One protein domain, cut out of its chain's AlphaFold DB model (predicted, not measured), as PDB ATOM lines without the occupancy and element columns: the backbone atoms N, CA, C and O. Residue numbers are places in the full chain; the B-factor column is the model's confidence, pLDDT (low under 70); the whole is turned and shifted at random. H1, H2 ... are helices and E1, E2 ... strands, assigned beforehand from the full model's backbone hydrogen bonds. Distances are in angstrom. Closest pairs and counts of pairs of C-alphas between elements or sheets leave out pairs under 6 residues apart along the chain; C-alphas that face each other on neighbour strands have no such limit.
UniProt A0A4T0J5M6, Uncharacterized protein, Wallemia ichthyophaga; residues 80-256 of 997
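This is residues 80 to 256 of the 997 residues of an uncharacterized protein of Wallemia ichthyophaga (UniProt A0A4T0J5M6). A parallel five-stranded sheet is curled like part of a barrel, with H1, H2, H3 and H5 round its outside and H6 near H5. A loop around Glu 194, in the unnamed stretch 174 to 202, reaches far out from the body. The printed part has 177 residues with six named helices and five named strands, in the order H1 E1 H2 E2 H3 E3 H4 H5 E4 H6 E5; the sheet runs E1 E2 E3 E4 E5, and the class is mixed. It is compact, with a radius of gyration of the C-alphas of 16.0 A and spans of 45 by 41 by 32 A.

Start at residues 85 to 86, which pair in parallel with residues 110 to 111 of edge strand E1, residues 109 to 111. H1, residues 92 to 105, touches H2, residues 119 to 129, closest at the C-alphas of Glu 96 and Lys 121, 4.9 A; both only graze the sheet. E1 neighbours E2, residues 137 to 142, with N 110 and O 137 2.9 A apart. H3, residues 149 to 163, lies over E2 and E3, residues 168 to 173, at a height of 8.8 A; N 142 and O 172 are 2.8 A apart. H3 touches H2 with residues 159 to 163 alone, closest at the C-alphas of Phe 163 and Gly 123, 3.8 A. H4, residues 203 to 207, is not on the sheet. H5, residues 209 to 221, runs along E4, residues 225 to 231, at 2 degrees on the local plane, and touches H3, closest at the C-alphas of Thr 212 and Pro 149, 4.8 A. E4 is the parallel neighbour of E3, with N 226 and O 168 within hydrogen-bond range at 2.9 A. H6, residues 235 to 242, is only just not on the sheet, with 4 pairs of C-alphas within 10 A. Edge strand E5, residues 251 to 255, has N 253 2.9 A from O 230. Four strand-helix-strand units, parallel neighbour strands with helices between, have right-handed crossovers: E1 H2 E2, E2 H3 E3, E3 H4 H5 E4, E4 H6 E5. Each O i to N i+4 pair is within hydrogen-bond range in H2, H4 and H6, against 8 of 10 in H1, 9 of 11 in H3 and 7 of 9 in H5.

Find C-alpha 92 at (-30.507, -20.092, -28.923); from there H1 runs 20.4 A. H3 spans 22.2 A, H5 18.8 A and E2 16.7 A. E5 ends at C-alpha 255, (-41.759, -16.864, -49.067).

The C-alphas farthest apart, of Asp 132 and Glu 194, are 47.1 A apart. The printed part has no cut; E3 to H4 is the long link. Residues 190 to 198 have pLDDT under 70.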
ATOM      1  N   ILE A  80     -54.679 -27.167 -38.341       89.44
ATOM      2  CA  ILE A  80     -53.486 -26.367 -38.057       89.44
ATOM      3  C   ILE A  80     -53.887 -24.936 -37.695       89.44
ATOM      4  O   ILE A  80     -54.849 -24.408 -38.234       89.44
ATOM      5  N   ASN A  81     -53.168 -24.282 -36.784       90.69
ATOM      6  CA  ASN A  81     -53.471 -22.891 -36.448       90.69
ATOM      7  C   ASN A  81     -53.183 -21.952 -37.633       90.69
ATOM      8  O   ASN A  81     -52.198 -22.119 -38.358       90.69
ATOM      9  N   SER A  82     -54.020 -20.926 -37.787       87.38
ATOM     10  CA  SER A  82     -53.928 -19.944 -38.873       87.38
ATOM     11  C   SER A  82     -52.668 -19.068 -38.773       87.38
ATOM     12  O   SER A  82     -52.135 -18.651 -39.797       87.38
ATOM     13  N   ILE A  83     -52.137 -18.835 -37.563       93.25
ATOM     14  CA  ILE A  83     -50.864 -18.130 -37.324       93.25
ATOM     15  C   ILE A  83     -49.911 -19.013 -36.511       93.25
ATOM     16  O   ILE A  83     -50.272 -19.523 -35.447       93.25
ATOM     17  N   GLY A  84     -48.669 -19.133 -36.983       94.75
ATOM     18  CA  GLY A  84     -47.588 -19.840 -36.290       94.75
ATOM     19  C   GLY A  84     -46.395 -18.946 -35.956       94.75
ATOM     20  O   GLY A  84     -46.167 -17.917 -36.589       94.75
ATOM     21  N   LEU A  85     -45.608 -19.339 -34.954       96.31
ATOM     22  CA  LEU A  85     -44.375 -18.645 -34.580       96.31
ATOM     23  C   LEU A  85     -43.197 -19.154 -35.418       96.31
ATOM     24  O   LEU A  85     -42.772 -20.297 -35.254       96.31
ATOM     25  N   GLY A  86     -42.617 -18.292 -36.255       93.75
ATOM     26  CA  GLY A  86     -41.379 -18.601 -36.976       93.75
ATOM     27  C   GLY A  86     -40.130 -18.435 -36.100       93.75
ATOM     28  O   GLY A  86     -39.942 -17.387 -35.483       93.75
ATOM     29  N   LEU A  87     -39.235 -19.431 -36.087       93.69
ATOM     30  CA  LEU A  87     -38.019 -19.422 -35.250       93.69
ATOM     31  C   LEU A  87     -36.709 -19.108 -35.991       93.69
ATOM     32  O   LEU A  87     -35.635 -19.087 -35.381       93.69
ATOM     33  N   TRP A  88     -36.764 -18.835 -37.297       89.94
ATOM     34  CA  TRP A  88     -35.576 -18.460 -38.067       89.94
ATOM     35  C   TRP A  88     -34.902 -17.213 -37.478       89.94
ATOM     36  O   TRP A  88     -35.559 -16.198 -37.262       89.94
ATOM     37  N   LYS A  89     -33.585 -17.275 -37.236       86.00
ATOM     38  CA  LYS A  89     -32.782 -16.212 -36.590       86.00
ATOM     39  C   LYS A  89     -33.202 -15.824 -35.163       86.00
ATOM     40  O   LYS A  89     -32.729 -14.809 -34.657       86.00
ATOM     41  N   VAL A  90     -34.038 -16.612 -34.488       89.81
ATOM     42  CA  VAL A  90     -34.158 -16.506 -33.028       89.81
ATOM     43  C   VAL A  90     -32.948 -17.210 -32.432       89.81
ATOM     44  O   VAL A  90     -32.759 -18.413 -32.626       89.81
ATOM     45  N   ASP A  91     -32.080 -16.458 -31.761       86.06
ATOM     46  CA  ASP A  91     -30.873 -17.033 -31.185       86.06
ATOM     47  C   ASP A  91     -31.212 -18.035 -30.072       86.06
ATOM     48  O   ASP A  91     -32.245 -17.958 -29.396       86.06
ATOM     49  N   LYS A  92     -30.311 -18.995 -29.871       89.31
ATOM     50  CA  LYS A  92     -30.507 -20.092 -28.923       89.31
ATOM     51  C   LYS A  92     -30.704 -19.602 -27.482       89.31
ATOM     52  O   LYS A  92     -31.458 -20.220 -26.738       89.31
ATOM     53  N   ASN A  93     -30.085 -18.489 -27.092       91.50
ATOM     54  CA  ASN A  93     -30.182 -17.977 -25.723       91.50
ATOM     55  C   ASN A  93     -31.553 -17.348 -25.441       91.50
ATOM     56  O   ASN A  93     -32.019 -17.387 -24.307       91.50
ATOM     57  N   ASN A  94     -32.216 -16.811 -26.467       92.81
ATOM     58  CA  ASN A  94     -33.555 -16.237 -26.348       92.81
ATOM     59  C   ASN A  94     -34.691 -17.208 -26.697       92.81
ATOM     60  O   ASN A  94     -35.832 -16.935 -26.334       92.81
ATOM     61  N   THR A  95     -34.408 -18.323 -27.380       96.00
ATOM     62  CA  THR A  95     -35.450 -19.216 -27.923       96.00
ATOM     63  C   THR A  95     -36.417 -19.718 -26.847       96.00
ATOM     64  O   THR A  95     -37.623 -19.598 -27.032       96.00
ATOM     65  N   GLU A  96     -35.923 -20.212 -25.706       97.06
ATOM     66  CA  GLU A  96     -36.792 -20.743 -24.640       97.06
ATOM     67  C   GLU A  96     -37.758 -19.673 -24.105       97.06
ATOM     68  O   GLU A  96     -38.952 -19.927 -23.947       97.06
ATOM     69  N   ARG A  97     -37.255 -18.450 -23.885       96.94
ATOM     70  CA  ARG A  97     -38.063 -17.314 -23.425       96.94
ATOM     71  C   ARG A  97     -39.110 -16.921 -24.463       96.94
ATOM     72  O   ARG A  97     -40.271 -16.796 -24.109       96.94
ATOM     73  N   VAL A  98     -38.708 -16.738 -25.722       97.12
ATOM     74  CA  VAL A  98     -39.606 -16.304 -26.806       97.12
ATOM     75  C   VAL A  98     -40.717 -17.325 -27.045       97.12
ATOM     76  O   VAL A  98     -41.868 -16.936 -27.218       97.12
ATOM     77  N   VAL A  99     -40.394 -18.621 -27.015       97.62
ATOM     78  CA  VAL A  99     -41.401 -19.683 -27.140       97.62
ATOM     79  C   VAL A  99     -42.317 -19.701 -25.917       97.62
ATOM     80  O   VAL A  99     -43.524 -19.757 -26.100       97.62
ATOM     81  N   SER A 100     -41.785 -19.581 -24.694       97.69
ATOM     82  CA  SER A 100     -42.618 -19.499 -23.480       97.69
ATOM     83  C   SER A 100     -43.582 -18.309 -23.546       97.69
ATOM     84  O   SER A 100     -44.783 -18.486 -23.387       97.69
ATOM     85  N   ASP A 101     -43.076 -17.120 -23.895       97.75
ATOM     86  CA  ASP A 101     -43.884 -15.908 -24.059       97.75
ATOM     87  C   ASP A 101     -44.994 -16.098 -25.105       97.75
ATOM     88  O   ASP A 101     -46.111 -15.630 -24.906       97.75
ATOM     89  N   ALA A 102     -44.706 -16.781 -26.216       97.06
ATOM     90  CA  ALA A 102     -45.697 -17.063 -27.249       97.06
ATOM     91  C   ALA A 102     -46.760 -18.070 -26.777       97.06
ATOM     92  O   ALA A 102     -47.947 -17.865 -27.030       97.06
ATOM     93  N   LEU A 103     -46.360 -19.139 -26.079       96.75
ATOM     94  CA  LEU A 103     -47.286 -20.135 -25.532       96.75
ATOM     95  C   LEU A 103     -48.229 -19.514 -24.490       96.75
ATOM     96  O   LEU A 103     -49.434 -19.778 -24.555       96.75
ATOM     97  N   ASP A 104     -47.697 -18.653 -23.613       95.56
ATOM     98  CA  ASP A 104     -48.463 -17.875 -22.630       95.56
ATOM     99  C   ASP A 104     -49.513 -16.983 -23.309       95.56
ATOM    100  O   ASP A 104     -50.617 -16.814 -22.803       95.56
ATOM    101  N   LEU A 105     -49.177 -16.415 -24.474       94.88
ATOM    102  CA  LEU A 105     -50.076 -15.566 -25.262       94.88
ATOM    103  C   LEU A 105     -51.123 -16.350 -26.066       94.88
ATOM    104  O   LEU A 105     -52.036 -15.734 -26.604       94.88
ATOM    105  N   GLY A 106     -51.003 -17.677 -26.165       93.38
ATOM    106  CA  GLY A 106     -51.957 -18.522 -26.889       93.38
ATOM    107  C   GLY A 106     -51.455 -19.101 -28.212       93.38
ATOM    108  O   GLY A 106     -52.207 -19.810 -28.878       93.38
ATOM    109  N   TYR A 107     -50.189 -18.897 -28.595       95.31
ATOM    110  CA  TYR A 107     -49.629 -19.619 -29.743       95.31
ATOM    111  C   TYR A 107     -49.663 -21.125 -29.486       95.31
ATOM    112  O   TYR A 107     -49.315 -21.597 -28.401       95.31
ATOM    113  N   ARG A 108     -50.049 -21.892 -30.506       95.06
ATOM    114  CA  ARG A 108     -49.994 -23.362 -30.484       95.06
ATOM    115  C   ARG A 108     -49.203 -23.951 -31.645       95.06
ATOM    116  O   ARG A 108     -48.759 -25.086 -31.533       95.06
ATOM    117  N   HIS A 109     -48.932 -23.177 -32.695       95.88
ATOM    118  CA  HIS A 109     -48.085 -23.582 -33.817       95.88
ATOM    119  C   HIS A 109     -46.678 -22.991 -33.702       95.88
ATOM    120  O   HIS A 109     -46.499 -21.774 -33.759       95.88
ATOM    121  N   ILE A 110     -45.676 -23.864 -33.561       97.50
ATOM    122  CA  ILE A 110     -44.252 -23.514 -33.514       97.50
ATOM    123  C   ILE A 110     -43.550 -24.043 -34.773       97.50
ATOM    124  O   ILE A 110     -43.522 -25.252 -35.017       97.50
ATOM    125  N   ASP A 111     -42.974 -23.140 -35.572       96.75
ATOM    126  CA  ASP A 111     -42.252 -23.462 -36.806       96.75
ATOM    127  C   ASP A 111     -40.730 -23.419 -36.603       96.75
ATOM    128  O   ASP A 111     -40.101 -22.357 -36.528       96.75
ATOM    129  N   GLY A 112     -40.137 -24.609 -36.519       94.44
ATOM    130  CA  GLY A 112     -38.701 -24.834 -36.409       94.44
ATOM    131  C   GLY A 112     -38.077 -25.395 -37.688       94.44
ATOM    132  O   GLY A 112     -38.725 -25.582 -38.721       94.44
ATOM    133  N   ALA A 113     -36.776 -25.657 -37.619       92.75
ATOM    134  CA  ALA A 113     -36.033 -26.435 -38.600       92.75
ATOM    135  C   ALA A 113     -34.707 -26.884 -37.985       92.75
ATOM    136  O   ALA A 113     -34.077 -26.102 -37.268       92.75
ATOM    137  N   PHE A 114     -34.198 -28.045 -38.394       91.50
ATOM    138  CA  PHE A 114     -32.871 -28.522 -37.988       91.50
ATOM    139  C   PHE A 114     -31.773 -27.453 -38.164       91.50
ATOM    140  O   PHE A 114     -30.927 -27.199 -37.301       91.50
ATOM    141  N   ALA A 115     -31.819 -26.733 -39.290       89.12
ATOM    142  CA  ALA A 115     -30.848 -25.696 -39.619       89.12
ATOM    143  C   ALA A 115     -30.878 -24.474 -38.689       89.12
ATOM    144  O   ALA A 115     -29.949 -23.665 -38.734       89.12
ATOM    145  N   TYR A 116     -31.893 -24.317 -37.840       90.94
ATOM    146  CA  TYR A 116     -31.987 -23.188 -36.912       90.94
ATOM    147  C   TYR A 116     -31.134 -23.447 -35.664       90.94
ATOM    148  O   TYR A 116     -30.523 -22.521 -35.137       90.94
ATOM    149  N   GLY A 117     -30.942 -24.717 -35.284       90.25
ATOM    150  CA  GLY A 117     -30.054 -25.122 -34.186       90.25
ATOM    151  C   GLY A 117     -30.549 -24.721 -32.794       90.25
ATOM    152  O   GLY A 117     -29.732 -24.526 -31.895       90.25
ATOM    153  N   ASN A 118     -31.862 -24.555 -32.636       94.19
ATOM    154  CA  ASN A 118     -32.509 -24.117 -31.402       94.19
ATOM    155  C   ASN A 118     -33.656 -25.045 -30.938       94.19
ATOM    156  O   ASN A 118     -34.337 -24.709 -29.971       94.19
ATOM    157  N   SER A 119     -33.842 -26.215 -31.568       94.19
ATOM    158  CA  SER A 119     -34.911 -27.180 -31.254       94.19
ATOM    159  C   SER A 119     -34.888 -27.663 -29.793       94.19
ATOM    160  O   SER A 119     -35.944 -27.799 -29.182       94.19
ATOM    161  N   ASP A 120     -33.705 -27.807 -29.182       95.00
ATOM    162  CA  ASP A 120     -33.551 -28.174 -27.763       95.00
ATOM    163  C   ASP A 120     -34.160 -27.138 -26.805       95.00
ATOM    164  O   ASP A 120     -34.737 -27.467 -25.768       95.00
ATOM    165  N   LYS A 121     -34.071 -25.857 -27.173       97.44
ATOM    166  CA  LYS A 121     -34.644 -24.753 -26.396       97.44
ATOM    167  C   LYS A 121     -36.141 -24.603 -26.604       97.44
ATOM    168  O   LYS A 121     -36.829 -24.151 -25.692       97.44
ATOM    169  N   VAL A 122     -36.647 -25.029 -27.760       97.06
ATOM    170  CA  VAL A 122     -38.088 -25.202 -27.958       97.06
ATOM    171  C   VAL A 122     -38.591 -26.303 -27.028       97.06
ATOM    172  O   VAL A 122     -39.501 -26.039 -26.253       97.06
ATOM    173  N   GLY A 123     -37.958 -27.482 -27.013       96.38
ATOM    174  CA  GLY A 123     -38.348 -28.595 -26.135       96.38
ATOM    175  C   GLY A 123     -38.376 -28.231 -24.645       96.38
ATOM    176  O   GLY A 123     -39.329 -28.566 -23.934       96.38
ATOM    177  N   ALA A 124     -37.391 -27.456 -24.182       96.56
ATOM    178  CA  ALA A 124     -37.379 -26.906 -22.825       96.56
ATOM    179  C   ALA A 124     -38.599 -26.007 -22.541       96.56
ATOM    180  O   ALA A 124     -39.255 -26.173 -21.512       96.56
ATOM    181  N   ALA A 125     -38.949 -25.102 -23.463       97.00
ATOM    182  CA  ALA A 125     -40.120 -24.235 -23.326       97.00
ATOM    183  C   ALA A 125     -41.441 -25.019 -23.357       97.00
ATOM    184  O   ALA A 125     -42.334 -24.737 -22.559       97.00
ATOM    185  N   LEU A 126     -41.554 -26.039 -24.218       96.19
ATOM    186  CA  LEU A 126     -42.727 -26.918 -24.261       96.19
ATOM    187  C   LEU A 126     -42.920 -27.636 -22.922       96.19
ATOM    188  O   LEU A 126     -44.006 -27.585 -22.348       96.19
ATOM    189  N   THR A 127     -41.851 -28.231 -22.387       95.12
ATOM    190  CA  THR A 127     -41.870 -28.926 -21.090       95.12
ATOM    191  C   THR A 127     -42.276 -27.978 -19.966       95.12
ATOM    192  O   THR A 127     -43.117 -28.310 -19.136       95.12
ATOM    193  N   LYS A 128     -41.707 -26.768 -19.966       95.88
ATOM    194  CA  LYS A 128     -42.000 -25.729 -18.978       95.88
ATOM    195  C   LYS A 128     -43.447 -25.236 -19.043       95.88
ATOM    196  O   LYS A 128     -44.008 -24.924 -18.000       95.88
ATOM    197  N   SER A 129     -44.039 -25.171 -20.236       95.88
ATOM    198  CA  SER A 129     -45.415 -24.693 -20.420       95.88
ATOM    199  C   SER A 129     -46.470 -25.601 -19.786       95.88
ATOM    200  O   SER A 129     -47.559 -25.139 -19.470       95.88
ATOM    201  N   GLY A 130     -46.177 -26.900 -19.637       92.00
ATOM    202  CA  GLY A 130     -47.144 -27.889 -19.154       92.00
ATOM    203  C   GLY A 130     -48.323 -28.158 -20.103       92.00
ATOM    204  O   GLY A 130     -49.220 -28.916 -19.741       92.00
ATOM    205  N   ILE A 131     -48.342 -27.572 -21.308       94.00
ATOM    206  CA  ILE A 131     -49.408 -27.784 -22.295       94.00
ATOM    207  C   ILE A 131     -49.323 -29.218 -22.831       94.00
ATOM    208  O   ILE A 131     -48.262 -29.668 -23.268       94.00
ATOM    209  N   ASP A 132     -50.455 -29.932 -22.843       93.19
ATOM    210  CA  ASP A 132     -50.535 -31.274 -23.427       93.19
ATOM    211  C   ASP A 132     -50.076 -31.240 -24.895       93.19
ATOM    212  O   ASP A 132     -50.573 -30.455 -25.707       93.19
ATOM    213  N   ARG A 133     -49.143 -32.130 -25.248       94.38
ATOM    214  CA  ARG A 133     -48.537 -32.224 -26.578       94.38
ATOM    215  C   ARG A 133     -49.575 -32.310 -27.697       94.38
ATOM    216  O   ARG A 133     -49.305 -31.801 -28.782       94.38
ATOM    217  N   LYS A 134     -50.747 -32.914 -27.459       91.50
ATOM    218  CA  LYS A 134     -51.822 -33.015 -28.468       91.50
ATOM    219  C   LYS A 134     -52.447 -31.665 -28.851       91.50
ATOM    220  O   LYS A 134     -53.066 -31.583 -29.904       91.50
ATOM    221  N   ASN A 135     -52.278 -30.644 -28.008       91.69
ATOM    222  CA  ASN A 135     -52.794 -29.288 -28.207       91.69
ATOM    223  C   ASN A 135     -51.752 -28.355 -28.849       91.69
ATOM    224  O   ASN A 135     -51.988 -27.156 -28.964       91.69
ATOM    225  N   LEU A 136     -50.589 -28.885 -29.233       94.44
ATOM    226  CA  LEU A 136     -49.505 -28.148 -29.874       94.44
ATOM    227  C   LEU A 136     -49.304 -28.664 -31.297       94.44
ATOM    228  O   LEU A 136     -49.434 -29.859 -31.550       94.44
ATOM    229  N   TRP A 137     -48.926 -27.767 -32.200       96.19
ATOM    230  CA  TRP A 137     -48.507 -28.076 -33.557       96.19
ATOM    231  C   TRP A 137     -47.017 -27.785 -33.720       96.19
ATOM    232  O   TRP A 137     -46.591 -26.627 -33.709       96.19
ATOM    233  N   LEU A 138     -46.217 -28.836 -33.895       97.38
ATOM    234  CA  LEU A 138     -44.774 -28.712 -34.097       97.38
ATOM    235  C   LEU A 138     -44.395 -29.012 -35.544       97.38
ATOM    236  O   LEU A 138     -44.603 -30.128 -36.035       97.38
ATOM    237  N   THR A 139     -43.782 -28.018 -36.188       97.38
ATOM    238  CA  THR A 139     -43.190 -28.151 -37.519       97.38
ATOM    239  C   THR A 139     -41.667 -28.161 -37.423       97.38
ATOM    240  O   THR A 139     -41.072 -27.283 -36.801       97.38
ATOM    241  N   THR A 140     -41.018 -29.102 -38.109       97.00
ATOM    242  CA  THR A 140     -39.582 -29.022 -38.431       97.00
ATOM    243  C   THR A 140     -39.342 -29.412 -39.887       97.00
ATOM    244  O   THR A 140     -40.281 -29.666 -40.647       97.00
ATOM    245  N   LYS A 141     -38.082 -29.387 -40.322       96.62
ATOM    246  CA  LYS A 141     -37.720 -29.507 -41.734       96.62
ATOM    247  C   LYS A 141     -36.514 -30.427 -41.918       96.62
ATOM    248  O   LYS A 141     -35.468 -30.183 -41.316       96.62
ATOM    249  N   ASN A 142     -36.648 -31.418 -42.802       96.25
ATOM    250  CA  ASN A 142     -35.548 -32.253 -43.280       96.25
ATOM    251  C   ASN A 142     -34.574 -31.381 -44.083       96.25
ATOM    252  O   ASN A 142     -34.935 -30.836 -45.132       96.25
ATOM    253  N   TRP A 143     -33.367 -31.180 -43.548       95.31
ATOM    254  CA  TRP A 143     -32.391 -30.248 -44.110       95.31
ATOM    255  C   TRP A 143     -31.753 -30.766 -45.403       95.31
ATOM    256  O   TRP A 143     -31.781 -31.953 -45.712       95.31
ATOM    257  N   ASN A 144     -31.150 -29.858 -46.169       94.50
ATOM    258  CA  ASN A 144     -30.644 -30.129 -47.514       94.50
ATOM    259  C   ASN A 144     -29.544 -31.203 -47.558       94.50
ATOM    260  O   ASN A 144     -29.432 -31.905 -48.556       94.50
ATOM    261  N   SER A 145     -28.750 -31.369 -46.495       93.31
ATOM    262  CA  SER A 145     -27.736 -32.435 -46.388       93.31
ATOM    263  C   SER A 145     -28.310 -33.805 -46.001       93.31
ATOM    264  O   SER A 145     -27.558 -34.776 -45.927       93.31
ATOM    265  N   PHE A 146     -29.622 -33.908 -45.756       94.81
ATOM    266  CA  PHE A 146     -30.317 -35.135 -45.331       94.81
ATOM    267  C   PHE A 146     -31.269 -35.661 -46.409       94.81
ATOM    268  O   PHE A 146     -32.262 -36.322 -46.117       94.81
ATOM    269  N   TRP A 147     -30.985 -35.338 -47.672       94.12
ATOM    270  CA  TRP A 147     -31.724 -35.877 -48.812       94.12
ATOM    271  C   TRP A 147     -31.420 -37.360 -49.060       94.12
ATOM    272  O   TRP A 147     -32.252 -38.051 -49.641       94.12
ATOM    273  N   ASP A 148     -30.278 -37.879 -48.598       92.50
ATOM    274  CA  ASP A 148     -30.016 -39.320 -48.637       92.50
ATOM    275  C   ASP A 148     -31.083 -40.062 -47.796       92.50
ATOM    276  O   ASP A 148     -31.221 -39.768 -46.601       92.50
ATOM    277  N   PRO A 149     -31.819 -41.035 -48.372       93.62
ATOM    278  CA  PRO A 149     -32.879 -41.772 -47.676       93.62
ATOM    279  C   PRO A 149     -32.445 -42.388 -46.339       93.62
ATOM    280  O   PRO A 149     -33.243 -42.474 -45.407       93.62
ATOM    281  N   SER A 150     -31.172 -42.786 -46.213       93.75
ATOM    282  CA  SER A 150     -30.628 -43.366 -44.978       93.75
ATOM    283  C   SER A 150     -30.501 -42.364 -43.822       93.75
ATOM    284  O   SER A 150     -30.406 -42.785 -42.671       93.75
ATOM    285  N   LEU A 151     -30.544 -41.056 -44.099       95.31
ATOM    286  CA  LEU A 151     -30.420 -39.990 -43.099       95.31
ATOM    287  C   LEU A 151     -31.756 -39.402 -42.654       95.31
ATOM    288  O   LEU A 151     -31.833 -38.853 -41.554       95.31
ATOM    289  N   VAL A 152     -32.805 -39.530 -43.470       96.69
ATOM    290  CA  VAL A 152     -34.126 -38.943 -43.199       96.69
ATOM    291  C   VAL A 152     -34.627 -39.353 -41.814       96.69
ATOM    292  O   VAL A 152     -34.959 -38.497 -40.993       96.69
ATOM    293  N   LYS A 153     -34.592 -40.655 -41.511       96.38
ATOM    294  CA  LYS A 153     -35.051 -41.181 -40.221       96.38
ATOM    295  C   LYS A 153     -34.216 -40.691 -39.043       96.38
ATOM    296  O   LYS A 153     -34.783 -40.210 -38.067       96.38
ATOM    297  N   ALA A 154     -32.892 -40.762 -39.160       96.25
ATOM    298  CA  ALA A 154     -31.986 -40.335 -38.100       96.25
ATOM    299  C   ALA A 154     -32.140 -38.834 -37.791       96.25
ATOM    300  O   ALA A 154     -32.167 -38.440 -36.628       96.25
ATOM    301  N   SER A 155     -32.315 -37.998 -38.821       95.19
ATOM    302  CA  SER A 155     -32.530 -36.558 -38.637       95.19
ATOM    303  C   SER A 155     -33.862 -36.240 -37.944       95.19
ATOM    304  O   SER A 155     -33.913 -35.369 -37.076       95.19
ATOM    305  N   ALA A 156     -34.932 -36.977 -38.267       96.62
ATOM    306  CA  ALA A 156     -36.227 -36.816 -37.618       96.62
ATOM    307  C   ALA A 156     -36.191 -37.272 -36.150       96.62
ATOM    308  O   ALA A 156     -36.734 -36.589 -35.286       96.62
ATOM    309  N   GLU A 157     -35.522 -38.390 -35.851       96.69
ATOM    310  CA  GLU A 157     -35.333 -38.883 -34.478       96.69
ATOM    311  C   GLU A 157     -34.532 -37.899 -33.617       96.69
ATOM    312  O   GLU A 157     -34.907 -37.650 -32.472       96.69
ATOM    313  N   GLN A 158     -33.499 -37.265 -34.178       95.88
ATOM    314  CA  GLN A 158     -32.741 -36.227 -33.477       95.88
ATOM    315  C   GLN A 158     -33.599 -34.992 -33.148       95.88
ATOM    316  O   GLN A 158     -33.474 -34.411 -32.066       95.88
ATOM    317  N   GLU A 159     -34.472 -34.563 -34.065       95.81
ATOM    318  CA  GLU A 159     -35.395 -33.450 -33.805       95.81
ATOM    319  C   GLU A 159     -36.448 -33.826 -32.752       95.81
ATOM    320  O   GLU A 159     -36.734 -33.018 -31.870       95.81
ATOM    321  N   LEU A 160     -36.984 -35.050 -32.793       97.50
ATOM    322  CA  LEU A 160     -37.898 -35.579 -31.772       97.50
ATOM    323  C   LEU A 160     -37.265 -35.561 -30.374       97.50
ATOM    324  O   LEU A 160     -37.880 -35.061 -29.430       97.50
ATOM    325  N   GLU A 161     -36.022 -36.036 -30.261       97.19
ATOM    326  CA  GLU A 161     -35.244 -35.986 -29.021       97.19
ATOM    327  C   GLU A 161     -35.027 -34.541 -28.558       97.19
ATOM    328  O   GLU A 161     -35.280 -34.217 -27.399       97.19
ATOM    329  N   SER A 162     -34.638 -33.649 -29.474       95.38
ATOM    330  CA  SER A 162     -34.405 -32.233 -29.165       95.38
ATOM    331  C   SER A 162     -35.675 -31.536 -28.664       95.38
ATOM    332  O   SER A 162     -35.626 -30.773 -27.704       95.38
ATOM    333  N   PHE A 163     -36.830 -31.811 -29.269       95.81
ATOM    334  CA  PHE A 163     -38.112 -31.285 -28.796       95.81
ATOM    335  C   PHE A 163     -38.637 -31.987 -27.534       95.81
ATOM    336  O   PHE A 163     -39.550 -31.457 -26.902       95.81
ATOM    337  N   GLY A 164     -38.104 -33.156 -27.165       95.44
ATOM    338  CA  GLY A 164     -38.608 -33.963 -26.052       95.44
ATOM    339  C   GLY A 164     -39.984 -34.584 -26.323       95.44
ATOM    340  O   GLY A 164     -40.814 -34.667 -25.419       95.44
ATOM    341  N   THR A 165     -40.263 -34.991 -27.568       95.88
ATOM    342  CA  THR A 165     -41.555 -35.562 -28.001       95.88
ATOM    343  C   THR A 165     -41.354 -36.842 -28.809       95.88
ATOM    344  O   THR A 165     -40.315 -37.045 -29.422       95.88
ATOM    345  N   ASN A 166     -42.380 -37.692 -28.869       95.50
ATOM    346  CA  ASN A 166     -42.349 -38.941 -29.642       95.50
ATOM    347  C   ASN A 166     -42.931 -38.800 -31.060       95.50
ATOM    348  O   ASN A 166     -42.829 -39.733 -31.853       95.50
ATOM    349  N   TYR A 167     -43.551 -37.656 -31.378       97.25
ATOM    350  CA  TYR A 167     -44.054 -37.359 -32.721       97.25
ATOM    351  C   TYR A 167     -43.984 -35.866 -33.091       97.25
ATOM    352  O   TYR A 167     -44.064 -34.980 -32.225       97.25
ATOM    353  N   LEU A 168     -43.895 -35.605 -34.397       97.31
ATOM    354  CA  LEU A 168     -44.036 -34.301 -35.055       97.31
ATOM    355  C   LEU A 168     -45.413 -34.189 -35.720       97.31
ATOM    356  O   LEU A 168     -45.931 -35.180 -36.241       97.31
ATOM    357  N   ASP A 169     -45.989 -32.988 -35.750       97.94
ATOM    358  CA  ASP A 169     -47.227 -32.762 -36.507       97.94
ATOM    359  C   ASP A 169     -46.922 -32.583 -37.991       97.94
ATOM    360  O   ASP A 169     -47.614 -33.169 -38.817       97.94
ATOM    361  N   LEU A 170     -45.846 -31.859 -38.324       97.94
ATOM    362  CA  LEU A 170     -45.449 -31.590 -39.703       97.94
ATOM    363  C   LEU A 170     -43.931 -31.705 -39.906       97.94
ATOM    364  O   LEU A 170     -43.151 -31.010 -39.252       97.94
ATOM    365  N   LEU A 171     -43.516 -32.535 -40.864       98.31
ATOM    366  CA  LEU A 171     -42.141 -32.571 -41.370       98.31
ATOM    367  C   LEU A 171     -42.109 -32.082 -42.820       98.31
ATOM    368  O   LEU A 171     -42.731 -32.682 -43.697       98.31
ATOM    369  N   LEU A 172     -41.363 -31.008 -43.078       98.50
ATOM    370  CA  LEU A 172     -41.205 -30.459 -44.426       98.50
ATOM    371  C   LEU A 172     -39.886 -30.891 -45.065       98.50
ATOM    372  O   LEU A 172     -38.847 -30.878 -44.406       98.50
ATOM    373  N   LEU A 173     -39.875 -31.155 -46.370       97.62
ATOM    374  CA  LEU A 173     -38.631 -31.132 -47.143       97.62
ATOM    375  C   LEU A 173     -38.217 -29.665 -47.366       97.62
ATOM    376  O   LEU A 173     -38.961 -28.907 -47.985       97.62
ATOM    377  N   HIS A 174     -37.077 -29.236 -46.811       95.19
ATOM    378  CA  HIS A 174     -36.819 -27.808 -46.546       95.19
ATOM    379  C   HIS A 174     -36.610 -26.941 -47.800       95.19
ATOM    380  O   HIS A 174     -37.234 -25.894 -47.953       95.19
ATOM    381  N   TRP A 175     -35.703 -27.328 -48.689       94.06
ATOM    382  CA  TRP A 175     -35.465 -26.624 -49.950       94.06
ATOM    383  C   TRP A 175     -35.413 -27.646 -51.066       94.06
ATOM    384  O   TRP A 175     -34.871 -28.716 -50.810       94.06
ATOM    385  N   PRO A 176     -35.859 -27.332 -52.296       91.44
ATOM    386  CA  PRO A 176     -35.802 -28.243 -53.440       91.44
ATOM    387  C   PRO A 176     -34.377 -28.369 -54.019       91.44
ATOM    388  O   PRO A 176     -34.177 -28.239 -55.227       91.44
ATOM    389  N   VAL A 177     -33.380 -28.527 -53.143       90.25
ATOM    390  CA  VAL A 177     -31.957 -28.672 -53.451       90.25
ATOM    391  C   VAL A 177     -31.291 -29.562 -52.405       90.25
ATOM    392  O   VAL A 177     -31.327 -29.249 -51.215       90.25
ATOM    393  N   ALA A 178     -30.613 -30.612 -52.865       92.00
ATOM    394  CA  ALA A 178     -29.807 -31.492 -52.026       92.00
ATOM    395  C   ALA A 178     -28.357 -30.994 -51.905       92.00
ATOM    396  O   ALA A 178     -27.765 -30.513 -52.877       92.00
ATOM    397  N   PHE A 179     -27.770 -31.139 -50.718       92.19
ATOM    398  CA  PHE A 179     -26.341 -30.933 -50.474       92.19
ATOM    399  C   PHE A 179     -25.640 -32.280 -50.322       92.19
ATOM    400  O   PHE A 179     -26.156 -33.173 -49.653       92.19
ATOM    401  N   ALA A 180     -24.441 -32.397 -50.890       88.25
ATOM    402  CA  ALA A 180     -23.625 -33.593 -50.770       88.25
ATOM    403  C   ALA A 180     -23.271 -33.853 -49.300       88.25
ATOM    404  O   ALA A 180     -22.826 -32.952 -48.581       88.25
ATOM    405  N   ASN A 181     -23.452 -35.100 -48.873       90.44
ATOM    406  CA  ASN A 181     -23.143 -35.574 -47.529       90.44
ATOM    407  C   ASN A 181     -22.496 -36.969 -47.601       90.44
ATOM    408  O   ASN A 181     -23.121 -37.961 -47.224       90.44
ATOM    409  N   PRO A 182     -21.266 -37.065 -48.142       84.94
ATOM    410  CA  PRO A 182     -20.617 -38.352 -48.397       84.94
ATOM    411  C   PRO A 182     -20.370 -39.147 -47.109       84.94
ATOM    412  O   PRO A 182     -20.463 -40.371 -47.118       84.94
ATOM    413  N   ASP A 183     -20.130 -38.447 -45.998       87.12
ATOM    414  CA  ASP A 183     -19.853 -39.050 -44.691       87.12
ATOM    415  C   ASP A 183     -21.124 -39.431 -43.922       87.12
ATOM    416  O   ASP A 183     -21.041 -40.015 -42.842       87.12
ATOM    417  N   LYS A 184     -22.304 -39.105 -44.466       88.94
ATOM    418  CA  LYS A 184     -23.610 -39.429 -43.880       88.94
ATOM    419  C   LYS A 184     -23.737 -38.987 -42.418       88.94
ATOM    420  O   LYS A 184     -24.229 -39.723 -41.566       88.94
ATOM    421  N   VAL A 185     -23.305 -37.763 -42.129       90.56
ATOM    422  CA  VAL A 185     -23.371 -37.173 -40.784       90.56
ATOM    423  C   VAL A 185     -24.523 -36.180 -40.665       90.56
ATOM    424  O   VAL A 185     -24.880 -35.500 -41.630       90.56
ATOM    425  N   LEU A 186     -25.087 -36.048 -39.463       90.50
ATOM    426  CA  LEU A 186     -26.129 -35.064 -39.164       90.50
ATOM    427  C   LEU A 186     -25.521 -33.677 -38.889       90.50
ATOM    428  O   LEU A 186     -25.563 -33.160 -37.776       90.50
ATOM    429  N   ASP A 187     -24.927 -33.077 -39.923       84.12
ATOM    430  CA  ASP A 187     -24.399 -31.706 -39.916       84.12
ATOM    431  C   ASP A 187     -25.142 -30.845 -40.954       84.12
ATOM    432  O   ASP A 187     -25.541 -31.316 -42.024       84.12
ATOM    433  N   LYS A 188     -25.303 -29.550 -40.656       80.56
ATOM    434  CA  LYS A 188     -25.896 -28.564 -41.568       80.56
ATOM    435  C   LYS A 188     -25.092 -28.446 -42.865       80.56
ATOM    436  O   LYS A 188     -25.683 -28.190 -43.913       80.56
ATOM    437  N   MET A 189     -23.763 -28.571 -42.788       79.50
ATOM    438  CA  MET A 189     -22.841 -28.434 -43.924       79.50
ATOM    439  C   MET A 189     -21.632 -29.378 -43.762       79.50
ATOM    440  O   MET A 189     -20.569 -28.937 -43.315       79.50
ATOM    441  N   PRO A 190     -21.793 -30.670 -44.104       66.06
ATOM    442  CA  PRO A 190     -20.785 -31.703 -43.851       66.06
ATOM    443  C   PRO A 190     -19.550 -31.571 -44.757       66.06
ATOM    444  O   PRO A 190     -18.435 -31.835 -44.320       66.06
ATOM    445  N   VAL A 191     -19.717 -31.083 -45.992       67.00
ATOM    446  CA  VAL A 191     -18.602 -30.798 -46.909       67.00
ATOM    447  C   VAL A 191     -18.169 -29.340 -46.752       67.00
ATOM    448  O   VAL A 191     -18.959 -28.425 -46.984       67.00
ATOM    449  N   LYS A 192     -16.908 -29.116 -46.360       61.41
ATOM    450  CA  LYS A 192     -16.306 -27.783 -46.170       61.41
ATOM    451  C   LYS A 192     -15.143 -27.606 -47.150       61.41
ATOM    452  O   LYS A 192     -14.199 -28.386 -47.109       61.41
ATOM    453  N   GLN A 193     -15.187 -26.579 -48.001       54.47
ATOM    454  CA  GLN A 193     -14.057 -26.186 -48.857       54.47
ATOM    455  C   GLN A 193     -13.379 -24.925 -48.306       54.47
ATOM    456  O   GLN A 193     -14.047 -23.936 -48.014       54.47
ATOM    457  N   GLU A 194     -12.049 -24.973 -48.164       47.16
ATOM    458  CA  GLU A 194     -11.151 -23.803 -48.071       47.16
ATOM    459  C   GLU A 194     -11.626 -22.648 -47.160       47.16
ATOM    460  O   GLU A 194     -11.545 -21.470 -47.501       47.16
ATOM    461  N   GLY A 195     -12.163 -22.965 -45.977       51.66
ATOM    462  CA  GLY A 195     -12.557 -21.952 -44.989       51.66
ATOM    463  C   GLY A 195     -13.817 -21.134 -45.323       51.66
ATOM    464  O   GLY A 195     -14.143 -20.223 -44.562       51.66
ATOM    465  N   LYS A 196     -14.569 -21.457 -46.390       50.69
ATOM    466  CA  LYS A 196     -15.894 -20.873 -46.688       50.69
ATOM    467  C   LYS A 196     -17.000 -21.939 -46.651       50.69
ATOM    468  O   LYS A 196     -16.875 -23.024 -47.206       50.69
ATOM    469  N   GLN A 197     -18.117 -21.609 -45.997       56.78
ATOM    470  CA  GLN A 197     -19.313 -22.457 -45.846       56.78
ATOM    471  C   GLN A 197     -20.174 -22.490 -47.128       56.78
ATOM    472  O   GLN A 197     -21.310 -22.016 -47.132       56.78
ATOM    473  N   LEU A 198     -19.641 -22.989 -48.245       67.25
ATOM    474  CA  LEU A 198     -20.425 -23.184 -49.471       67.25
ATOM    475  C   LEU A 198     -20.800 -24.666 -49.632       67.25
ATOM    476  O   LEU A 198     -19.905 -25.509 -49.571       67.25
ATOM    477  N   PRO A 199     -22.090 -25.009 -49.826       77.62
ATOM    478  CA  PRO A 199     -22.497 -26.396 -49.998       77.62
ATOM    479  C   PRO A 199     -22.153 -26.907 -51.402       77.62
ATOM    480  O   PRO A 199     -22.333 -26.201 -52.396       77.62
ATOM    481  N   VAL A 200     -21.727 -28.166 -51.494       84.31
ATOM    482  CA  VAL A 200     -21.647 -28.891 -52.771       84.31
ATOM    483  C   VAL A 200     -23.040 -29.416 -53.108       84.31
ATOM    484  O   VAL A 200     -23.649 -30.099 -52.288       84.31
ATOM    485  N   ILE A 201     -23.564 -29.087 -54.291       86.56
ATOM    486  CA  ILE A 201     -24.913 -29.498 -54.711       86.56
ATOM    487  C   ILE A 201     -24.904 -30.940 -55.211       86.56
ATOM    488  O   ILE A 201     -24.185 -31.264 -56.158       86.56
ATOM    489  N   ASP A 202     -25.756 -31.775 -54.624       84.69
ATOM    490  CA  ASP A 202     -25.939 -33.164 -55.031       84.69
ATOM    491  C   ASP A 202     -27.070 -33.266 -56.064       84.69
ATOM    492  O   ASP A 202     -28.259 -33.224 -55.746       84.69
ATOM    493  N   ARG A 203     -26.696 -33.334 -57.344       81.06
ATOM    494  CA  ARG A 203     -27.669 -33.424 -58.443       81.06
ATOM    495  C   ARG A 203     -28.320 -34.795 -58.537       81.06
ATOM    496  O   ARG A 203     -29.486 -34.867 -58.908       81.06
ATOM    497  N   GLU A 204     -27.602 -35.845 -58.159       78.12
ATOM    498  CA  GLU A 204     -28.108 -37.213 -58.208       78.12
ATOM    499  C   GLU A 204     -29.203 -37.422 -57.157       78.12
ATOM    500  O   GLU A 204     -30.262 -37.970 -57.463       78.12
ATOM    501  N   ALA A 205     -29.004 -36.907 -55.940       80.75
ATOM    502  CA  ALA A 205     -30.033 -36.926 -54.905       80.75
ATOM    503  C   ALA A 205     -31.298 -36.153 -55.326       80.75
ATOM    504  O   ALA A 205     -32.409 -36.580 -55.023       80.75
ATOM    505  N   MET A 206     -31.155 -35.048 -56.071       83.38
ATOM    506  CA  MET A 206     -32.308 -34.317 -56.618       83.38
ATOM    507  C   MET A 206     -33.052 -35.099 -57.708       83.38
ATOM    508  O   MET A 206     -34.279 -35.045 -57.759       83.38
ATOM    509  N   GLU A 207     -32.340 -35.839 -58.564       76.56
ATOM    510  CA  GLU A 207     -32.948 -36.736 -59.561       76.56
ATOM    511  C   GLU A 207     -33.673 -37.921 -58.903       76.56
ATOM    512  O   GLU A 207     -34.661 -38.420 -59.439       76.56
ATOM    513  N   LYS A 208     -33.227 -38.332 -57.711       84.50
ATOM    514  CA  LYS A 208     -33.795 -39.426 -56.909       84.50
ATOM    515  C   LYS A 208     -34.740 -38.953 -55.798       84.50
ATOM    516  O   LYS A 208     -34.908 -39.662 -54.807       84.50
ATOM    517  N   LEU A 209     -35.398 -37.800 -55.970       90.19
ATOM    518  CA  LEU A 209     -36.343 -37.236 -54.991       90.19
ATOM    519  C   LEU A 209     -37.396 -38.250 -54.502       90.19
ATOM    520  O   LEU A 209     -37.776 -38.213 -53.334       90.19
ATOM    521  N   GLU A 210     -37.835 -39.170 -55.367       93.25
ATOM    522  CA  GLU A 210     -38.749 -40.264 -55.009       93.25
ATOM    523  C   GLU A 210     -38.259 -41.072 -53.807       93.25
ATOM    524  O   GLU A 210     -39.012 -41.277 -52.862       93.25
ATOM    525  N   GLN A 211     -36.978 -41.437 -53.770       95.25
ATOM    526  CA  GLN A 211     -36.418 -42.255 -52.693       95.25
ATOM    527  C   GLN A 211     -36.373 -41.488 -51.365       95.25
ATOM    528  O   GLN A 211     -36.635 -42.050 -50.301       95.25
ATOM    529  N   THR A 212     -36.053 -40.192 -51.418       96.62
ATOM    530  CA  THR A 212     -36.074 -39.313 -50.243       96.62
ATOM    531  C   THR A 212     -37.494 -39.173 -49.703       96.62
ATOM    532  O   THR A 212     -37.705 -39.273 -48.493       96.62
ATOM    533  N   TRP A 213     -38.475 -38.970 -50.589       98.00
ATOM    534  CA  TRP A 213     -39.873 -38.843 -50.193       98.00
ATOM    535  C   TRP A 213     -40.414 -40.151 -49.609       98.00
ATOM    536  O   TRP A 213     -40.997 -40.123 -48.532       98.00
ATOM    537  N   GLU A 214     -40.131 -41.304 -50.221       97.94
ATOM    538  CA  GLU A 214     -40.511 -42.617 -49.679       97.94
ATOM    539  C   GLU A 214     -39.945 -42.863 -48.268       97.94
ATOM    540  O   GLU A 214     -40.621 -43.445 -47.413       97.94
ATOM    541  N   ALA A 215     -38.730 -42.385 -47.979       97.94
ATOM    542  CA  ALA A 215     -38.169 -42.446 -46.629       97.94
ATOM    543  C   ALA A 215     -38.932 -41.550 -45.634       97.94
ATOM    544  O   ALA A 215     -39.146 -41.954 -44.488       97.94
ATOM    545  N   MET A 216     -39.392 -40.368 -46.062       98.44
ATOM    546  CA  MET A 216     -40.262 -39.504 -45.252       98.44
ATOM    547  C   MET A 216     -41.637 -40.149 -45.015       98.44
ATOM    548  O   MET A 216     -42.143 -40.114 -43.895       98.44
ATOM    549  N   GLU A 217     -42.216 -40.812 -46.017       98.12
ATOM    550  CA  GLU A 217     -43.458 -41.592 -45.877       98.12
ATOM    551  C   GLU A 217     -43.309 -42.743 -44.873       98.12
ATOM    552  O   GLU A 217     -44.244 -43.073 -44.138       98.12
ATOM    553  N   GLY A 218     -42.117 -43.341 -44.790       98.00
ATOM    554  CA  GLY A 218     -41.779 -44.325 -43.763       98.00
ATOM    555  C   GLY A 218     -41.983 -43.797 -42.339       98.00
ATOM    556  O   GLY A 218     -42.498 -44.520 -41.487       98.00
ATOM    557  N   LEU A 219     -41.675 -42.521 -42.086       98.06
ATOM    558  CA  LEU A 219     -41.869 -41.893 -40.773       98.06
ATOM    559  C   LEU A 219     -43.344 -41.715 -40.403       98.06
ATOM    560  O   LEU A 219     -43.683 -41.788 -39.219       98.06
ATOM    561  N   VAL A 220     -44.212 -41.522 -41.400       97.31
ATOM    562  CA  VAL A 220     -45.667 -41.479 -41.197       97.31
ATOM    563  C   VAL A 220     -46.177 -42.851 -40.772       97.31
ATOM    564  O   VAL A 220     -46.879 -42.975 -39.770       97.31
ATOM    565  N   LYS A 221     -45.739 -43.909 -41.464       95.56
ATOM    566  CA  LYS A 221     -46.095 -45.299 -41.127       95.56
ATOM    567  C   LYS A 221     -45.614 -45.715 -39.736       95.56
ATOM    568  O   LYS A 221     -46.296 -46.476 -39.059       95.56
ATOM    569  N   GLU A 222     -44.457 -45.214 -39.307       96.25
ATOM    570  CA  GLU A 222     -43.919 -45.439 -37.959       96.25
ATOM    571  C   GLU A 222     -44.620 -44.605 -36.865       96.25
ATOM    572  O   GLU A 222     -44.324 -44.786 -35.686       96.25
ATOM    573  N   GLY A 223     -45.527 -43.686 -37.221       96.19
ATOM    574  CA  GLY A 223     -46.221 -42.807 -36.272       96.19
ATOM    575  C   GLY A 223     -45.353 -41.685 -35.688       96.19
ATOM    576  O   GLY A 223     -45.774 -41.011 -34.748       96.19
ATOM    577  N   LYS A 224     -44.153 -41.463 -36.239       97.19
ATOM    578  CA  LYS A 224     -43.214 -40.409 -35.810       97.19
ATOM    579  C   LYS A 224     -43.562 -39.039 -36.376       97.19
ATOM    580  O   LYS A 224     -43.196 -38.018 -35.798       97.19
ATOM    581  N   VAL A 225     -44.257 -39.008 -37.508       97.75
ATOM    582  CA  VAL A 225     -44.711 -37.787 -38.174       97.75
ATOM    583  C   VAL A 225     -46.173 -37.965 -38.563       97.75
ATOM    584  O   VAL A 225     -46.539 -39.015 -39.079       97.75
ATOM    585  N   ARG A 226     -47.021 -36.961 -38.322       96.25
ATOM    586  CA  ARG A 226     -48.447 -37.033 -38.688       96.25
ATOM    587  C   ARG A 226     -48.740 -36.526 -40.100       96.25
ATOM    588  O   ARG A 226     -49.557 -37.121 -40.795       96.25
ATOM    589  N   SER A 227     -48.064 -35.458 -40.519       96.75
ATOM    590  CA  SER A 227     -48.201 -34.852 -41.846       96.75
ATOM    591  C   SER A 227     -46.847 -34.584 -42.494       96.75
ATOM    592  O   SER A 227     -45.888 -34.177 -41.833       96.75
ATOM    593  N   LEU A 228     -46.788 -34.744 -43.815       98.31
ATOM    594  CA  LEU A 228     -45.650 -34.331 -44.630       98.31
ATOM    595  C   LEU A 228     -45.976 -33.055 -45.395       98.31
ATOM    596  O   LEU A 228     -47.123 -32.784 -45.749       98.31
ATOM    597  N   GLY A 229     -44.942 -32.288 -45.701       98.19
ATOM    598  CA  GLY A 229     -45.058 -31.165 -46.612       98.19
ATOM    599  C   GLY A 229     -43.733 -30.824 -47.272       98.19
ATOM    600  O   GLY A 229     -42.725 -31.520 -47.140       98.19
ATOM    601  N   ILE A 230     -43.749 -29.720 -47.994       98.31
ATOM    602  CA  ILE A 230     -42.617 -29.201 -48.748       98.31
ATOM    603  C   ILE A 230     -42.409 -27.731 -48.418       98.31
ATOM    604  O   ILE A 230     -43.299 -27.049 -47.911       98.31
ATOM    605  N   SER A 231     -41.211 -27.228 -48.685       97.38
ATOM    606  CA  SER A 231     -40.916 -25.814 -48.538       97.38
ATOM    607  C   SER A 231     -40.096 -25.308 -49.714       97.38
ATOM    608  O   SER A 231     -39.187 -25.975 -50.206       97.38
ATOM    609  N   ASN A 232     -40.448 -24.112 -50.188       94.31
ATOM    610  CA  ASN A 232     -39.845 -23.450 -51.349       94.31
ATOM    611  C   ASN A 232     -40.045 -24.162 -52.698       94.31
ATOM    612  O   ASN A 232     -39.343 -23.844 -53.660       94.31
ATOM    613  N   PHE A 233     -40.989 -25.100 -52.795       92.44
ATOM    614  CA  PHE A 233     -41.311 -25.758 -54.058       92.44
ATOM    615  C   PHE A 233     -42.211 -24.860 -54.916       92.44
ATOM    616  O   PHE A 233     -43.223 -24.334 -54.447       92.44
ATOM    617  N   SER A 234     -41.829 -24.698 -56.182       86.00
ATOM    618  CA  SER A 234     -42.641 -24.109 -57.250       86.00
ATOM    619  C   SER A 234     -43.703 -25.094 -57.745       86.00
ATOM    620  O   SER A 234     -43.625 -26.290 -57.459       86.00
ATOM    621  N   ALA A 235     -44.668 -24.614 -58.535       80.25
ATOM    622  CA  ALA A 235     -45.737 -25.450 -59.079       80.25
ATOM    623  C   ALA A 235     -45.183 -26.640 -59.883       80.25
ATOM    624  O   ALA A 235     -45.572 -27.776 -59.623       80.25
ATOM    625  N   GLY A 236     -44.201 -26.418 -60.769       72.75
ATOM    626  CA  GLY A 236     -43.605 -27.497 -61.567       72.75
ATOM    627  C   GLY A 236     -42.862 -28.542 -60.727       72.75
ATOM    628  O   GLY A 236     -42.946 -29.745 -60.983       72.75
ATOM    629  N   LYS A 237     -42.162 -28.116 -59.670       81.56
ATOM    630  CA  LYS A 237     -41.474 -29.042 -58.753       81.56
ATOM    631  C   LYS A 237     -42.455 -29.833 -57.893       81.56
ATOM    632  O   LYS A 237     -42.244 -31.027 -57.689       81.56
ATOM    633  N   THR A 238     -43.520 -29.192 -57.419       87.31
ATOM    634  CA  THR A 238     -44.589 -29.869 -56.681       87.31
ATOM    635  C   THR A 238     -45.317 -30.867 -57.574       87.31
ATOM    636  O   THR A 238     -45.522 -32.004 -57.167       87.31
ATOM    637  N   GLU A 239     -45.633 -30.499 -58.817       80.44
ATOM    638  CA  GLU A 239     -46.240 -31.411 -59.790       80.44
ATOM    639  C   GLU A 239     -45.358 -32.643 -60.036       80.44
ATOM    640  O   GLU A 239     -45.864 -33.762 -60.093       80.44
ATOM    641  N   ASN A 240     -44.035 -32.471 -60.119       78.88
ATOM    642  CA  ASN A 240     -43.109 -33.599 -60.235       78.88
ATOM    643  C   ASN A 240     -43.155 -34.533 -59.020       78.88
ATOM    644  O   ASN A 240     -43.177 -35.745 -59.213       78.88
ATOM    645  N   LEU A 241     -43.212 -33.991 -57.802       88.31
ATOM    646  CA  LEU A 241     -43.340 -34.772 -56.569       88.31
ATOM    647  C   LEU A 241     -44.665 -35.555 -56.515       88.31
ATOM    648  O   LEU A 241     -44.688 -36.742 -56.186       88.31
ATOM    649  N   LEU A 242     -45.772 -34.910 -56.892       86.88
ATOM    650  CA  LEU A 242     -47.111 -35.508 -56.869       86.88
ATOM    651  C   LEU A 242     -47.261 -36.720 -57.805       86.88
ATOM    652  O   LEU A 242     -48.199 -37.495 -57.638       86.88
ATOM    653  N   LYS A 243     -46.348 -36.915 -58.769       83.44
ATOM    654  CA  LYS A 243     -46.363 -38.072 -59.683       83.44
ATOM    655  C   LYS A 243     -46.099 -39.404 -58.976       83.44
ATOM    656  O   LYS A 243     -46.544 -40.429 -59.485       83.44
ATOM    657  N   PHE A 244     -45.383 -39.395 -57.852       88.75
ATOM    658  CA  PHE A 244     -44.976 -40.611 -57.135       88.75
ATOM    659  C   PHE A 244     -45.303 -40.599 -55.633       88.75
ATOM    660  O   PHE A 244     -45.282 -41.656 -55.006       88.75
ATOM    661  N   ALA A 245     -45.639 -39.443 -55.049       93.62
ATOM    662  CA  ALA A 245     -46.009 -39.332 -53.639       93.62
ATOM    663  C   ALA A 245     -47.273 -40.149 -53.301       93.62
ATOM    664  O   ALA A 245     -48.357 -39.886 -53.829       93.62
ATOM    665  N   LYS A 246     -47.143 -41.116 -52.387       94.00
ATOM    666  CA  LYS A 246     -48.255 -41.885 -51.806       94.00
ATOM    667  C   LYS A 246     -48.907 -41.081 -50.685       94.00
ATOM    668  O   LYS A 246     -50.126 -40.936 -50.675       94.00
ATOM    669  N   GLU A 247     -48.094 -40.506 -49.799       93.94
ATOM    670  CA  GLU A 247     -48.527 -39.457 -48.873       93.94
ATOM    671  C   GLU A 247     -48.305 -38.106 -49.550       93.94
ATOM    672  O   GLU A 247     -47.168 -37.676 -49.763       93.94
ATOM    673  N   LYS A 248     -49.393 -37.436 -49.936       93.75
ATOM    674  CA  LYS A 248     -49.304 -36.125 -50.586       93.75
ATOM    675  C   LYS A 248     -48.753 -35.082 -49.604       93.75
ATOM    676  O   LYS A 248     -49.121 -35.111 -48.429       93.75
ATOM    677  N   PRO A 249     -47.927 -34.122 -50.062       97.38
ATOM    678  CA  PRO A 249     -47.574 -32.977 -49.234       97.38
ATOM    679  C   PRO A 249     -48.845 -32.186 -48.902       97.38
ATOM    680  O   PRO A 249     -49.546 -31.748 -49.806       97.38
ATOM    681  N   LEU A 250     -49.136 -31.992 -47.618       96.88
ATOM    682  CA  LEU A 250     -50.330 -31.267 -47.160       96.88
ATOM    683  C   LEU A 250     -50.076 -29.771 -46.960       96.88
ATOM    684  O   LEU A 250     -51.017 -28.990 -46.863       96.88
ATOM    685  N   VAL A 251     -48.805 -29.370 -46.901       97.88
ATOM    686  CA  VAL A 251     -48.377 -27.981 -46.718       97.88
ATOM    687  C   VAL A 251     -47.248 -27.653 -47.689       97.88
ATOM    688  O   VAL A 251     -46.312 -28.441 -47.838       97.88
ATOM    689  N   ASN A 252     -47.302 -26.467 -48.300       97.94
ATOM    690  CA  ASN A 252     -46.182 -25.859 -49.014       97.94
ATOM    691  C   ASN A 252     -45.816 -24.524 -48.352       97.94
ATOM    692  O   ASN A 252     -46.545 -23.535 -48.452       97.94
ATOM    693  N   GLN A 253     -44.688 -24.505 -47.644       98.00
ATOM    694  CA  GLN A 253     -44.211 -23.326 -46.926       98.00
ATOM    695  C   GLN A 253     -43.246 -22.519 -47.806       98.00
ATOM    696  O   GLN A 253     -42.127 -22.957 -48.081       98.00
ATOM    697  N   VAL A 254     -43.656 -21.329 -48.249       95.62
ATOM    698  CA  VAL A 254     -42.914 -20.504 -49.220       95.62
ATOM    699  C   VAL A 254     -42.816 -19.045 -48.773       95.62
ATOM    700  O   VAL A 254     -43.558 -18.592 -47.904       95.62
ATOM    701  N   GLU A 255     -41.871 -18.297 -49.349       94.06
ATOM    702  CA  GLU A 255     -41.759 -16.864 -49.067       94.06
ATOM    703  C   GLU A 255     -42.955 -16.142 -49.683       94.06
ATOM    704  O   GLU A 255     -43.055 -16.078 -50.907       94.06
ATOM    705  N   ILE A 256     -43.843 -15.579 -48.870       92.00
ATOM    706  CA  ILE A 256     -44.921 -14.721 -49.370       92.00
ATOM    707  C   ILE A 256     -44.940 -13.453 -48.543       92.00
ATOM    708  O   ILE A 256     -44.966 -13.512 -47.323       92.00
TER     709      ILE A 256